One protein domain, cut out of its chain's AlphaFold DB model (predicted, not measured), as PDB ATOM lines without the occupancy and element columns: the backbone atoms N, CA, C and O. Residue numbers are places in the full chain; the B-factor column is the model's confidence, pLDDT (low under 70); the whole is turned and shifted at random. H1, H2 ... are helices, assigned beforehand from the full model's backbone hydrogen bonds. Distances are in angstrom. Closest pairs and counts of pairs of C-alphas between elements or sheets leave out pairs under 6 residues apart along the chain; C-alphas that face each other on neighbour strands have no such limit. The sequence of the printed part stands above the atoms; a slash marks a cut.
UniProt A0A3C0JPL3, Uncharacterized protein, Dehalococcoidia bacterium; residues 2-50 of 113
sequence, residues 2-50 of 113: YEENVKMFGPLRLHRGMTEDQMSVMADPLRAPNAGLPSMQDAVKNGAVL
ATOM      1  N   TYR A   2     -19.695  91.483  24.535       77.44
ATOM      2  CA  TYR A   2     -18.495  91.148  23.744       77.44
ATOM      3  C   TYR A   2     -18.292  89.636  23.553       77.44
ATOM      4  O   TYR A   2     -18.123  89.190  22.430       77.44
ATOM      5  N   GLU A   3     -18.409  88.828  24.608       78.56
ATOM      6  CA  GLU A   3     -18.271  87.364  24.488       78.56
ATOM      7  C   GLU A   3     -19.306  86.737  23.541       78.56
ATOM      8  O   GLU A   3     -18.968  85.876  22.737       78.56
ATOM      9  N   GLU A   4     -20.553  87.214  23.572       77.88
ATOM     10  CA  GLU A   4     -21.597  86.777  22.633       77.88
ATOM     11  C   GLU A   4     -21.290  87.203  21.189       77.88
ATOM     12  O   GLU A   4     -21.518  86.442  20.250       77.88
ATOM     13  N   ASN A   5     -20.693  88.383  20.998       80.50
ATOM     14  CA  ASN A   5     -20.180  88.807  19.698       80.50
ATOM     15  C   ASN A   5     -19.046  87.879  19.216       80.50
ATOM     16  O   ASN A   5     -19.046  87.460  18.059       80.50
ATOM     17  N   VAL A   6     -18.121  87.496  20.099       80.62
ATOM     18  CA  VAL A   6     -17.037  86.554  19.778       80.62
ATOM     19  C   VAL A   6     -17.604  85.187  19.382       80.62
ATOM     20  O   VAL A   6     -17.232  84.673  18.329       80.62
ATOM     21  N   LYS A   7     -18.581  84.652  20.127       78.06
ATOM     22  CA  LYS A   7     -19.269  83.391  19.787       78.06
ATOM     23  C   LYS A   7     -19.941  83.428  18.413       78.06
ATOM     24  O   LYS A   7     -19.849  82.459  17.665       78.06
ATOM     25  N   MET A   8     -20.606  84.533  18.074       80.69
ATOM     26  CA  MET A   8     -21.324  84.676  16.805       80.69
ATOM     27  C   MET A   8     -20.376  84.829  15.606       80.69
ATOM     28  O   MET A   8     -20.597  84.219  14.561       80.69
ATOM     29  N   PHE A   9     -19.329  85.647  15.738       82.12
ATOM     30  CA  PHE A   9     -18.503  86.070  14.602       82.12
ATOM     31  C   PHE A   9     -17.160  85.345  14.488       82.12
ATOM     32  O   PHE A   9     -16.552  85.344  13.415       82.12
ATOM     33  N   GLY A  10     -16.684  84.703  15.556       81.94
ATOM     34  CA  GLY A  10     -15.432  83.955  15.521       81.94
ATOM     35  C   GLY A  10     -15.455  82.748  14.565       81.94
ATOM     36  O   GLY A  10     -14.472  82.593  13.843       81.94
ATOM     37  N   PRO A  11     -16.550  81.962  14.404       79.88
ATOM     38  CA  PRO A  11     -16.580  80.872  13.418       79.88
ATOM     39  C   PRO A  11     -16.537  81.386  11.973       79.88
ATOM     40  O   PRO A  11     -16.102  80.679  11.068       79.88
ATOM     41  N   LEU A  12     -16.956  82.638  11.753       83.56
ATOM     42  CA  LEU A  12     -16.911  83.316  10.457       83.56
ATOM     43  C   LEU A  12     -15.535  83.933  10.156       83.56
ATOM     44  O   LEU A  12     -15.376  84.580   9.124       83.56
ATOM     45  N   ARG A  13     -14.545  83.757  11.046       77.62
ATOM     46  CA  ARG A  13     -13.193  84.338  10.930       77.62
ATOM     47  C   ARG A  13     -13.199  85.869  10.838       77.62
ATOM     48  O   ARG A  13     -12.274  86.474  10.299       77.62
ATOM     49  N   LEU A  14     -14.231  86.504  11.396       77.56
ATOM     50  CA  LEU A  14     -14.366  87.963  11.440       77.56
ATOM     51  C   LEU A  14     -13.694  88.583  12.679       77.56
ATOM     52  O   LEU A  14     -13.634  89.803  12.803       77.56
ATOM     53  N   HIS A  15     -13.120  87.753  13.558       72.00
ATOM     54  CA  HIS A  15     -12.278  88.169  14.681       72.00
ATOM     55  C   HIS A  15     -10.808  87.859  14.391       72.00
ATOM     56  O   HIS A  15     -10.385  86.709  14.437       72.00
ATOM     57  N   ARG A  16     -10.001  88.896  14.131       68.69
ATOM     58  CA  ARG A  16      -8.559  88.754  13.833       68.69
ATOM     59  C   ARG A  16      -7.701  88.288  15.021       68.69
ATOM     60  O   ARG A  16      -6.531  87.984  14.825       68.69
ATOM     61  N   GLY A  17      -8.253  88.270  16.236       71.12
ATOM     62  CA  GLY A  17      -7.527  87.959  17.473       71.12
ATOM     63  C   GLY A  17      -7.592  86.501  17.937       71.12
ATOM     64  O   GLY A  17      -7.108  86.226  19.029       71.12
ATOM     65  N   MET A  18      -8.203  85.591  17.171       78.56
ATOM     66  CA  MET A  18      -8.379  84.187  17.570       78.56
ATOM     67  C   MET A  18      -7.453  83.229  16.816       78.56
ATOM     68  O   MET A  18      -7.250  83.364  15.610       78.56
ATOM     69  N   THR A  19      -6.948  82.218  17.524       84.00
ATOM     70  CA  THR A  19      -6.244  81.074  16.922       84.00
ATOM     71  C   THR A  19      -7.226  80.043  16.350       84.00
ATOM     72  O   THR A  19      -8.404  80.026  16.707       84.00
ATOM     73  N   GLU A  20      -6.748  79.144  15.481       82.75
ATOM     74  CA  GLU A  20      -7.552  78.015  14.967       82.75
ATOM     75  C   GLU A  20      -8.109  77.141  16.097       82.75
ATOM     76  O   GLU A  20      -9.296  76.814  16.106       82.75
ATOM     77  N   ASP A  21      -7.284  76.843  17.104       83.44
ATOM     78  CA  ASP A  21      -7.706  76.051  18.259       83.44
ATOM     79  C   ASP A  21      -8.832  76.748  19.025       83.44
ATOM     80  O   ASP A  21      -9.849  76.121  19.323       83.44
ATOM     81  N   GLN A  22      -8.711  78.057  19.268       84.19
ATOM     82  CA  GLN A  22      -9.755  78.855  19.914       84.19
ATOM     83  C   GLN A  22     -11.053  78.866  19.109       84.19
ATOM     84  O   GLN A  22     -12.128  78.734  19.690       84.19
ATOM     85  N   MET A  23     -10.972  78.978  17.780       82.50
ATOM     86  CA  MET A  23     -12.148  78.916  16.906       82.50
ATOM     87  C   MET A  23     -12.834  77.550  16.986       82.50
ATOM     88  O   MET A  23     -14.061  77.490  17.059       82.50
ATOM     89  N   SER A  24     -12.056  76.464  17.038       81.88
ATOM     90  CA  SER A  24     -12.585  75.097  17.085       81.88
ATOM     91  C   SER A  24     -13.314  74.761  18.393       81.88
ATOM     92  O   SER A  24     -14.292  74.016  18.379       81.88
ATOM     93  N   VAL A  25     -12.872  75.318  19.526       85.44
ATOM     94  CA  VAL A  25     -13.429  75.000  20.856       85.44
ATOM     95  C   VAL A  25     -14.517  75.962  21.314       85.44
ATOM     96  O   VAL A  25     -15.179  75.706  22.313       85.44
ATOM     97  N   MET A  26     -14.726  77.066  20.600       80.62
ATOM     98  CA  MET A  26     -15.664  78.116  21.002       80.62
ATOM     99  C   MET A  26     -17.135  77.671  20.992       80.62
ATOM    100  O   MET A  26     -17.937  78.209  21.752       80.62
ATOM    101  N   ALA A  27     -17.486  76.690  20.155       78.00
ATOM    102  CA  ALA A  27     -18.824  76.098  20.129       78.00
ATOM    103  C   ALA A  27     -19.065  75.096  21.277       78.00
ATOM    104  O   ALA A  27     -20.206  74.699  21.505       78.00
ATOM    105  N   ASP A  28     -18.014  74.684  21.997       85.50
ATOM    106  CA  ASP A  28     -18.105  73.750  23.118       85.50
ATOM    107  C   ASP A  28     -18.266  74.524  24.443       85.50
ATOM    108  O   ASP A  28     -17.311  75.157  24.908       85.50
ATOM    109  N   PRO A  29     -19.442  74.466  25.098       81.94
ATOM    110  CA  PRO A  29     -19.703  75.226  26.319       81.94
ATOM    111  C   PRO A  29     -18.848  74.788  27.518       81.94
ATOM    112  O   PRO A  29     -18.688  75.569  28.453       81.94
ATOM    113  N   LEU A  30     -18.286  73.575  27.508       86.12
ATOM    114  CA  LEU A  30     -17.408  73.083  28.575       86.12
ATOM    115  C   LEU A  30     -15.965  73.566  28.393       86.12
ATOM    116  O   LEU A  30     -15.248  73.772  29.374       86.12
ATOM    117  N   ARG A  31     -15.527  73.748  27.143       84.56
ATOM    118  CA  ARG A  31     -14.137  74.104  26.814       84.56
ATOM    119  C   ARG A  31     -13.942  75.598  26.587       84.56
ATOM    120  O   ARG A  31     -12.898  76.122  26.973       84.56
ATOM    121  N   ALA A  32     -14.931  76.287  26.017       83.25
ATOM    122  CA  ALA A  32     -14.851  77.708  25.678       83.25
ATOM    123  C   ALA A  32     -14.416  78.616  26.849       83.25
ATOM    124  O   ALA A  32     -13.539  79.454  26.623       83.25
ATOM    125  N   PRO A  33     -14.906  78.443  28.099       81.56
ATOM    126  CA  PRO A  33     -14.496  79.302  29.216       81.56
ATOM    127  C   PRO A  33     -12.998  79.232  29.552       81.56
ATOM    128  O   PRO A  33     -12.441  80.190  30.076       81.56
ATOM    129  N   ASN A  34     -12.334  78.115  29.232       83.06
ATOM    130  CA  ASN A  34     -10.934  77.854  29.584       83.06
ATOM    131  C   ASN A  34      -9.982  77.948  28.378       83.06
ATOM    132  O   ASN A  34      -8.793  77.671  28.504       83.06
ATOM    133  N   ALA A  35     -10.483  78.334  27.202       82.12
ATOM    134  CA  ALA A  35      -9.720  78.358  25.953       82.12
ATOM    135  C   ALA A  35      -8.868  79.629  25.754       82.12
ATOM    136  O   ALA A  35      -8.303  79.841  24.680       82.12
ATOM    137  N   GLY A  36      -8.802  80.505  26.763       81.00
ATOM    138  CA  GLY A  36      -8.093  81.783  26.667       81.00
ATOM    139  C   GLY A  36      -8.656  82.696  25.575       81.00
ATOM    140  O   GLY A  36      -7.882  83.362  24.892       81.00
ATOM    141  N   LEU A  37      -9.978  82.673  25.362       82.31
ATOM    142  CA  LEU A  37     -10.643  83.490  24.343       82.31
ATOM    143  C   LEU A  37     -10.315  84.984  24.535       82.31
ATOM    144  O   LEU A  37     -10.128  85.413  25.677       82.31
ATOM    145  N   PRO A  38     -10.267  85.785  23.449       80.69
ATOM    146  CA  PRO A  38      -9.988  87.213  23.547       80.69
ATOM    147  C   PRO A  38     -10.902  87.891  24.565       80.69
ATOM    148  O   PRO A  38     -12.116  87.678  24.544       80.69
ATOM    149  N   SER A  39     -10.334  88.733  25.428       84.38
ATOM    150  CA  SER A  39     -11.111  89.480  26.418       84.38
ATOM    151  C   SER A  39     -11.592  90.827  25.868       84.38
ATOM    152  O   SER A  39     -11.076  91.346  24.873       84.38
ATOM    153  N   MET A  40     -12.570  91.441  26.542       83.00
ATOM    154  CA  MET A  40     -12.983  92.814  26.226       83.00
ATOM    155  C   MET A  40     -11.826  93.801  26.444       83.00
ATOM    156  O   MET A  40     -11.674  94.755  25.687       83.00
ATOM    157  N   GLN A  41     -10.997  93.573  27.461       84.81
ATOM    158  CA  GLN A  41      -9.838  94.402  27.776       84.81
ATOM    159  C   GLN A  41      -8.818  94.373  26.634       84.81
ATOM    160  O   GLN A  41      -8.300  95.426  26.260       84.81
ATOM    161  N   ASP A  42      -8.593  93.204  26.031       84.00
ATOM    162  CA  ASP A  42      -7.740  93.071  24.845       84.00
ATOM    163  C   ASP A  42      -8.332  93.819  23.649       84.00
ATOM    164  O   ASP A  42      -7.621  94.527  22.935       84.00
ATOM    165  N   ALA A  43      -9.650  93.727  23.457       82.88
ATOM    166  CA  ALA A  43     -10.343  94.421  22.376       82.88
ATOM    167  C   ALA A  43     -10.250  95.949  22.508       82.88
ATOM    168  O   ALA A  43     -10.009  96.642  21.518       82.88
ATOM    169  N   VAL A  44     -10.377  96.473  23.729       84.69
ATOM    170  CA  VAL A  44     -10.196  97.903  24.019       84.69
ATOM    171  C   VAL A  44      -8.741  98.319  23.809       84.69
ATOM    172  O   VAL A  44      -8.481  99.334  23.167       84.69
ATOM    173  N   LYS A  45      -7.778  97.529  24.300       82.56
ATOM    174  CA  LYS A  45      -6.341  97.805  24.147       82.56
ATOM    175  C   LYS A  45      -5.915  97.862  22.678       82.56
ATOM    176  O   LYS A  45      -5.086  98.689  22.313       82.56
ATOM    177  N   ASN A  46      -6.502  97.012  21.842       78.06
ATOM    178  CA  ASN A  46      -6.176  96.924  20.420       78.06
ATOM    179  C   ASN A  46      -6.995  97.898  19.549       78.06
ATOM    180  O   ASN A  46      -6.826  97.904  18.331       78.06
ATOM    181  N   GLY A  47      -7.877  98.707  20.152       77.31
ATOM    182  CA  GLY A  47      -8.727  99.675  19.449       77.31
ATOM    183  C   GLY A  47      -9.897  99.058  18.676       77.31
ATOM    184  O   GLY A  47     -10.525  99.747  17.880       77.31
ATOM    185  N   ALA A  48     -10.202  97.775  18.895       79.31
ATOM    186  CA  ALA A  48     -11.336  97.089  18.272       79.31
ATOM    187  C   ALA A  48     -12.677  97.430  18.948       79.31
ATOM    188  O   ALA A  48     -13.730  97.294  18.331       79.31
ATOM    189  N   VAL A  49     -12.641  97.863  20.214       85.25
ATOM    190  CA  VAL A  49     -13.815  98.294  20.983       85.25
ATOM    191  C   VAL A  49     -13.542  99.653  21.621       85.25
ATOM    192  O   VAL A  49     -12.564  99.825  22.347       85.25
ATOM    193  N   LEU A  50     -14.448 100.601  21.389       87.62
ATOM    194  CA  LEU A  50     -14.484 101.893  22.068       87.62
ATOM    195  C   LEU A  50     -15.269 101.738  23.377       87.62
ATOM    196  O   LEU A  50     -16.400 101.253  23.366       87.62
TER     197      LEU A  50
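Overview. This is residues 2 to 50 of the 113 residues of an uncharacterized protein of Dehalococcoidia bacterium (UniProt A0A3C0JPL3). Three short helices are strung along a chain that is mostly loop, and none of them packs on another: H2 lies towards one end of the longest axis, H3 towards the other, and H1 sits off to one side between them. The link of residues 26 to 39 runs from the H2 end to the H3 end, and H1 comes near H3 at Tyr 2, roughly crosswise to it. The printed part has 49 residues with three named helices, H1, H2 and H3 in that order, and no named strand; the class is all helix, though under half of the residues, 20 of the 49, are in named elements. The whole is compact, with a radius of gyration of the C-alphas of 10.2 A and spans of 29 by 20 by 17 A.

Along the chain. H1 holds residues 2 to 9 and is 10.5 A long, from C-alpha 2 at (-18.495, 91.148, 23.744). H2 holds residues 20 to 25, with C-alpha 20 at (-7.552, 78.015, 14.967). H3 holds residues 40 to 45 and ends with C-alpha 45 at (-6.341, 97.805, 24.147).

Arrangement. H1 and H3 are close but not clearly touching; their closest C-alphas, those of Tyr 2 and Met 40, are 6.3 A apart. Their lines are about perpendicular, at 88 degrees. H1 and H2 are apart, and so are H2 and H3. In H1, H2 and H3 every O i to N i+4 pair is within hydrogen-bond range.

Size, cuts and confidence. The C-alphas farthest apart, those of Leu 30 and Leu 50, are 29.7 A apart. The printed part has no cut. The link from H1 to H2 is short, with 10 residues, and that from H2 to H3 is long, with 14. The mean pLDDT of the printed part is 81.1, and one residue, Arg 16, is under 70.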